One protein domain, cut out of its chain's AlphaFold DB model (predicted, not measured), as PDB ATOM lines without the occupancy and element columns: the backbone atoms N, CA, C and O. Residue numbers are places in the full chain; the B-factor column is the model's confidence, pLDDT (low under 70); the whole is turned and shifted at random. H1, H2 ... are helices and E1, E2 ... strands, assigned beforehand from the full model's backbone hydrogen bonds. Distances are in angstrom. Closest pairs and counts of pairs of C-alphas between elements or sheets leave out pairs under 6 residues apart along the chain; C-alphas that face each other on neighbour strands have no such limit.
ATOM      1  N   TYR A 102     159.142 112.786 165.265       97.00
ATOM      2  CA  TYR A 102     160.115 113.054 164.212       97.00
ATOM      3  C   TYR A 102     161.518 112.831 164.771       97.00
ATOM      4  O   TYR A 102     161.888 113.451 165.763       97.00
ATOM      5  N   VAL A 103     162.297 111.952 164.144       96.38
ATOM      6  CA  VAL A 103     163.703 111.743 164.506       96.38
ATOM      7  C   VAL A 103     164.540 112.812 163.818       96.38
ATOM      8  O   VAL A 103     164.508 112.917 162.594       96.38
ATOM      9  N   VAL A 104     165.308 113.585 164.580       95.12
ATOM     10  CA  VAL A 104     166.253 114.560 164.017       95.12
ATOM     11  C   VAL A 104     167.393 113.795 163.347       95.12
ATOM     12  O   VAL A 104     168.142 113.085 164.015       95.12
ATOM     13  N   VAL A 105     167.527 113.888 162.024       88.19
ATOM     14  CA  VAL A 105     168.387 112.957 161.267       88.19
ATOM     15  C   VAL A 105     169.793 113.512 161.053       88.19
ATOM     16  O   VAL A 105     170.763 112.753 161.049       88.19
ATOM     17  N   LYS A 106     169.931 114.822 160.825       77.88
ATOM     18  CA  LYS A 106     171.206 115.443 160.427       77.88
ATOM     19  C   LYS A 106     171.413 116.790 161.104       77.88
ATOM     20  O   LYS A 106     170.458 117.427 161.527       77.88
ATOM     21  N   ALA A 107     172.664 117.251 161.112       67.56
ATOM     22  CA  ALA A 107     173.019 118.607 161.535       67.56
ATOM     23  C   ALA A 107     172.319 119.707 160.705       67.56
ATOM     24  O   ALA A 107     172.153 120.814 161.200       67.56
ATOM     25  N   ASP A 108     171.872 119.399 159.480       76.44
ATOM     26  CA  ASP A 108     171.149 120.347 158.618       76.44
ATOM     27  C   ASP A 108     169.636 120.420 158.906       76.44
ATOM     28  O   ASP A 108     168.931 121.217 158.280       76.44
ATOM     29  N   ASP A 109     169.102 119.592 159.815       91.12
ATOM     30  CA  ASP A 109     167.710 119.751 160.233       91.12
ATOM     31  C   ASP A 109     167.540 121.078 160.972       91.12
ATOM     32  O   ASP A 109     168.269 121.416 161.899       91.12
ATOM     33  N   THR A 110     166.522 121.831 160.571       94.44
ATOM     34  CA  THR A 110     166.119 123.074 161.225       94.44
ATOM     35  C   THR A 110     164.663 122.953 161.640       94.44
ATOM     36  O   THR A 110     163.888 122.225 161.019       94.44
ATOM     37  N   CYS A 111     164.211 123.735 162.621       95.56
ATOM     38  CA  CYS A 111     162.776 123.756 162.932       95.56
ATOM     39  C   CYS A 111     161.919 124.159 161.723       95.56
ATOM     40  O   CYS A 111     160.751 123.797 161.671       95.56
ATOM     41  N   THR A 112     162.478 124.865 160.732       95.75
ATOM     42  CA  THR A 112     161.775 125.189 159.484       95.75
ATOM     43  C   THR A 112     161.572 123.953 158.610       95.75
ATOM     44  O   THR A 112     160.468 123.739 158.111       95.75
ATOM     45  N   THR A 113     162.598 123.114 158.428       95.44
ATOM     46  CA  THR A 113     162.464 121.873 157.642       95.44
ATOM     47  C   THR A 113     161.525 120.891 158.335       95.44
ATOM     48  O   THR A 113     160.622 120.360 157.688       95.44
ATOM     49  N   ILE A 114     161.654 120.745 159.657       95.44
ATOM     50  CA  ILE A 114     160.766 119.916 160.481       95.44
ATOM     51  C   ILE A 114     159.321 120.418 160.384       95.44
ATOM     52  O   ILE A 114     158.416 119.628 160.126       95.44
ATOM     53  N   ALA A 115     159.092 121.731 160.510       96.44
ATOM     54  CA  ALA A 115     157.765 122.337 160.393       96.44
ATOM     55  C   ALA A 115     157.115 122.047 159.033       96.44
ATOM     56  O   ALA A 115     155.964 121.611 158.978       96.44
ATOM     57  N   ASN A 116     157.865 122.210 157.941       96.31
ATOM     58  CA  ASN A 116     157.373 121.935 156.591       96.31
ATOM     59  C   ASN A 116     156.966 120.463 156.418       96.31
ATOM     60  O   ASN A 116     155.891 120.178 155.888       96.31
ATOM     61  N   LEU A 117     157.785 119.526 156.907       94.75
ATOM     62  CA  LEU A 117     157.486 118.088 156.867       94.75
ATOM     63  C   LEU A 117     156.289 117.721 157.755       94.75
ATOM     64  O   LEU A 117     155.455 116.891 157.383       94.75
ATOM     65  N   ALA A 118     156.177 118.372 158.911       95.44
ATOM     66  CA  ALA A 118     155.081 118.217 159.858       95.44
ATOM     67  C   ALA A 118     153.763 118.852 159.384       95.44
ATOM     68  O   ALA A 118     152.714 118.559 159.957       95.44
ATOM     69  N   LYS A 119     153.797 119.702 158.345       96.69
ATOM     70  CA  LYS A 119     152.692 120.599 157.960       96.69
ATOM     71  C   LYS A 119     152.249 121.492 159.128       96.69
ATOM     72  O   LYS A 119     151.062 121.740 159.325       96.69
ATOM     73  N   ALA A 120     153.225 121.952 159.901       96.00
ATOM     74  CA  ALA A 120     153.064 122.846 161.035       96.00
ATOM     75  C   ALA A 120     153.803 124.165 160.775       96.00
ATOM     76  O   ALA A 120     154.567 124.306 159.822       96.00
ATOM     77  N   THR A 121     153.584 125.151 161.637       97.50
ATOM     78  CA  THR A 121     154.376 126.382 161.657       97.50
ATOM     79  C   THR A 121     155.662 126.178 162.452       97.50
ATOM     80  O   THR A 121     155.722 125.368 163.378       97.50
ATOM     81  N   TRP A 122     156.684 126.976 162.150       96.25
ATOM     82  CA  TRP A 122     157.913 127.012 162.945       96.25
ATOM     83  C   TRP A 122     157.627 127.268 164.435       96.25
ATOM     84  O   TRP A 122     158.192 126.609 165.304       96.25
ATOM     85  N   ALA A 123     156.694 128.182 164.729       96.81
ATOM     86  CA  ALA A 123     156.324 128.534 166.097       96.81
ATOM     87  C   ALA A 123     155.696 127.354 166.846       96.81
ATOM     88  O   ALA A 123     155.976 127.169 168.027       96.81
ATOM     89  N   GLN A 124     154.890 126.537 166.165       97.31
ATOM     90  CA  GLN A 124     154.346 125.304 166.732       97.31
ATOM     91  C   GLN A 124     155.457 124.307 167.064       97.31
ATOM     92  O   GLN A 124     155.505 123.838 168.195       97.31
ATOM     93  N   ILE A 125     156.393 124.058 166.139       97.31
ATOM     94  CA  ILE A 125     157.524 123.153 166.400       97.31
ATOM     95  C   ILE A 125     158.327 123.603 167.622       97.31
ATOM     96  O   ILE A 125     158.598 122.791 168.496       97.31
ATOM     97  N   VAL A 126     158.663 124.888 167.740       96.81
ATOM     98  CA  VAL A 126     159.415 125.387 168.907       96.81
ATOM     99  C   VAL A 126     158.585 125.349 170.194       96.81
ATOM    100  O   VAL A 126     159.127 125.124 171.272       96.81
ATOM    101  N   SER A 127     157.268 125.546 170.101       96.69
ATOM    102  CA  SER A 127     156.377 125.516 171.269       96.69
ATOM    103  C   SER A 127     156.172 124.102 171.814       96.69
ATOM    104  O   SER A 127     156.024 123.934 173.020       96.69
ATOM    105  N   TRP A 128     156.165 123.093 170.941       97.38
ATOM    106  CA  TRP A 128     156.049 121.684 171.326       97.38
ATOM    107  C   TRP A 128     157.372 121.087 171.810       97.38
ATOM    108  O   TRP A 128     157.341 120.131 172.575       97.38
ATOM    109  N   ASN A 129     158.501 121.666 171.391       97.12
ATOM    110  CA  ASN A 129     159.853 121.162 171.645       97.12
ATOM    111  C   ASN A 129     160.733 122.258 172.277       97.12
ATOM    112  O   ASN A 129     161.646 122.790 171.627       97.12
ATOM    113  N   PRO A 130     160.442 122.680 173.522       96.12
ATOM    114  CA  PRO A 130     161.148 123.784 174.175       96.12
ATOM    115  C   PRO A 130     162.655 123.532 174.352       96.12
ATOM    116  O   PRO A 130     163.433 124.486 174.431       96.12
ATOM    117  N   GLU A 131     163.092 122.273 174.383       94.62
ATOM    118  CA  GLU A 131     164.493 121.852 174.467       94.62
ATOM    119  C   GLU A 131     165.332 122.284 173.249       94.62
ATOM    120  O   GLU A 131     166.517 122.616 173.390       94.62
ATOM    121  N   LEU A 132     164.703 122.437 172.076       95.44
ATOM    122  CA  LEU A 132     165.343 123.002 170.878       95.44
ATOM    123  C   LEU A 132     165.697 124.486 171.054       95.44
ATOM    124  O   LEU A 132     166.513 125.041 170.310       95.44
ATOM    125  N   GLY A 133     165.124 125.116 172.080       95.12
ATOM    126  CA  GLY A 133     165.329 126.502 172.434       95.12
ATOM    127  C   GLY A 133     164.413 127.453 171.675       95.12
ATOM    128  O   GLY A 133     163.892 127.151 170.605       95.12
ATOM    129  N   ARG A 134     164.240 128.654 172.233       94.56
ATOM    130  CA  ARG A 134     163.263 129.642 171.752       94.56
ATOM    131  C   ARG A 134     163.488 130.107 170.313       94.56
ATOM    132  O   ARG A 134     162.547 130.594 169.698       94.56
ATOM    133  N   SER A 135     164.703 129.968 169.790       92.81
ATOM    134  CA  SER A 135     165.056 130.278 168.403       92.81
ATOM    135  C   SER A 135     165.457 129.033 167.609       92.81
ATOM    136  O   SER A 135     166.046 129.164 166.541       92.81
ATOM    137  N   CYS A 136     165.139 127.830 168.103       94.62
ATOM    138  CA  CYS A 136     165.580 126.554 167.540       94.62
ATOM    139  C   CYS A 136     167.112 126.408 167.441       94.62
ATOM    140  O   CYS A 136     167.635 125.657 166.622       94.62
ATOM    141  N   GLN A 137     167.864 127.143 168.262       94.50
ATOM    142  CA  GLN A 137     169.320 127.197 168.145       94.50
ATOM    143  C   GLN A 137     170.034 125.926 168.634       94.50
ATOM    144  O   GLN A 137     171.240 125.811 168.465       94.50
ATOM    145  N   ASN A 138     169.318 124.988 169.266       94.44
ATOM    146  CA  ASN A 138     169.910 123.764 169.805       94.44
ATOM    147  C   ASN A 138     169.632 122.516 168.954       94.44
ATOM    148  O   ASN A 138     170.070 121.442 169.352       94.44
ATOM    149  N   VAL A 139     168.906 122.611 167.832       94.00
ATOM    150  CA  VAL A 139     168.433 121.439 167.060       94.00
ATOM    151  C   VAL A 139     169.544 120.454 166.687       94.00
ATOM    152  O   VAL A 139     169.384 119.246 166.842       94.00
ATOM    153  N   GLU A 140     170.717 120.967 166.330       92.44
ATOM    154  CA  GLU A 140     171.921 120.192 166.009       92.44
ATOM    155  C   GLU A 140     172.436 119.313 167.165       92.44
ATOM    156  O   GLU A 140     173.117 118.316 166.935       92.44
ATOM    157  N   ARG A 141     172.101 119.644 168.418       92.81
ATOM    158  CA  ARG A 141     172.486 118.863 169.607       92.81
ATOM    159  C   ARG A 141     171.582 117.657 169.841       92.81
ATOM    160  O   ARG A 141     171.949 116.779 170.613       92.81
ATOM    161  N   TYR A 142     170.424 117.628 169.186       93.75
ATOM    162  CA  TYR A 142     169.400 116.596 169.333       93.75
ATOM    163  C   TYR A 142     169.390 115.615 168.156       93.75
ATOM    164  O   TYR A 142     168.421 114.885 167.981       93.75
ATOM    165  N   VAL A 143     170.456 115.550 167.350       93.81
ATOM    166  CA  VAL A 143     170.579 114.541 166.284       93.81
ATOM    167  C   VAL A 143     170.441 113.131 166.871       93.81
ATOM    168  O   VAL A 143     171.115 112.761 167.832       93.81
ATOM    169  N   GLY A 144     169.542 112.345 166.284       93.75
ATOM    170  CA  GLY A 144     169.139 111.013 166.728       93.75
ATOM    171  C   GLY A 144     168.019 111.002 167.770       93.75
ATOM    172  O   GLY A 144     167.503 109.929 168.069       93.75
ATOM    173  N   PHE A 145     167.628 112.152 168.324       95.81
ATOM    174  CA  PHE A 145     166.537 112.238 169.292       95.81
ATOM    175  C   PHE A 145     165.216 112.435 168.555       95.81
ATOM    176  O   PHE A 145     165.153 112.969 167.446       95.81
ATOM    177  N   VAL A 146     164.152 111.981 169.201       97.44
ATOM    178  CA  VAL A 146     162.777 112.187 168.763       97.44
ATOM    179  C   VAL A 146     162.282 113.502 169.325       97.44
ATOM    180  O   VAL A 146     162.360 113.687 170.533       97.44
ATOM    181  N   VAL A 147     161.725 114.340 168.457       97.31
ATOM    182  CA  VAL A 147     160.978 115.555 168.789       97.31
ATOM    183  C   VAL A 147     159.524 115.409 168.335       97.31
ATOM    184  O   VAL A 147     159.193 114.595 167.466       97.31
ATOM    185  N   CYS A 148     158.634 116.218 168.891       98.06
ATOM    186  CA  CYS A 148     157.230 116.269 168.518       98.06
ATOM    187  C   CYS A 148     156.987 117.080 167.237       98.06
ATOM    188  O   CYS A 148     157.169 118.296 167.184       98.06
ATOM    189  N   ALA A 149     156.470 116.409 166.210       97.19
ATOM    190  CA  ALA A 149     155.998 117.000 164.958       97.19
ATOM    191  C   ALA A 149     154.480 117.269 164.941       97.19
ATOM    192  O   ALA A 149     153.918 117.638 163.912       97.19
TER     193      ALA A 149
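What this domain is: This is residues 102 to 149 of the 161 residues of the protein "LysM domain-containing protein" of Colletotrichum salicis (UniProt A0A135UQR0). Two short helices, H1 and H2, set at about right angles, form one side of a small rounded body, with the short helix H3 at the opposite side. Strand E1 runs back from H3 toward H2 and pairs with residues 102 to 103. The printed part has 48 residues, in the order H1, H2, H3, E1; 22 are in named elements, mostly helix. It is compact, with a radius of gyration of the C-alphas of 9.0 A and spans of 21 by 20 by 15 A.

How they stand to each other: H1, residues 111 to 118, touches H2, residues 122 to 128, about perpendicular at 84 degrees; their closest C-alphas, Ala 115 and Trp 122, are 5.3 A apart. H1 is close to but not clearly touching H3, residues 139 to 142; their closest C-alphas, Cys 111 and Val 139, are 7.4 A apart. E1, residues 146 to 148, pairs with no named strand; residues 102 to 103 pair antiparallel with its residues 146 to 147. The closest C-alphas of H2 and E1, Trp 128 and Cys 148, are 6.2 A apart. H1 and E1 are apart. In H1 and H2 every O i to N i+4 pair is within hydrogen-bond range; H3 is too short for one.

Where its parts are: H1 begins at C-alpha 111 (162.776, 123.756, 162.932) and is 10.0 A long; H2 is 10.1 A, H3 5.4 A. E1, 6.9 A, ends at C-alpha 148 (157.230, 116.269, 168.518).

The domain as a whole: The printed part has no cut, and no link is long. The farthest C-alphas, Lys 119 and Arg 141, are 23.0 A apart. Only residue 107 has pLDDT under 70.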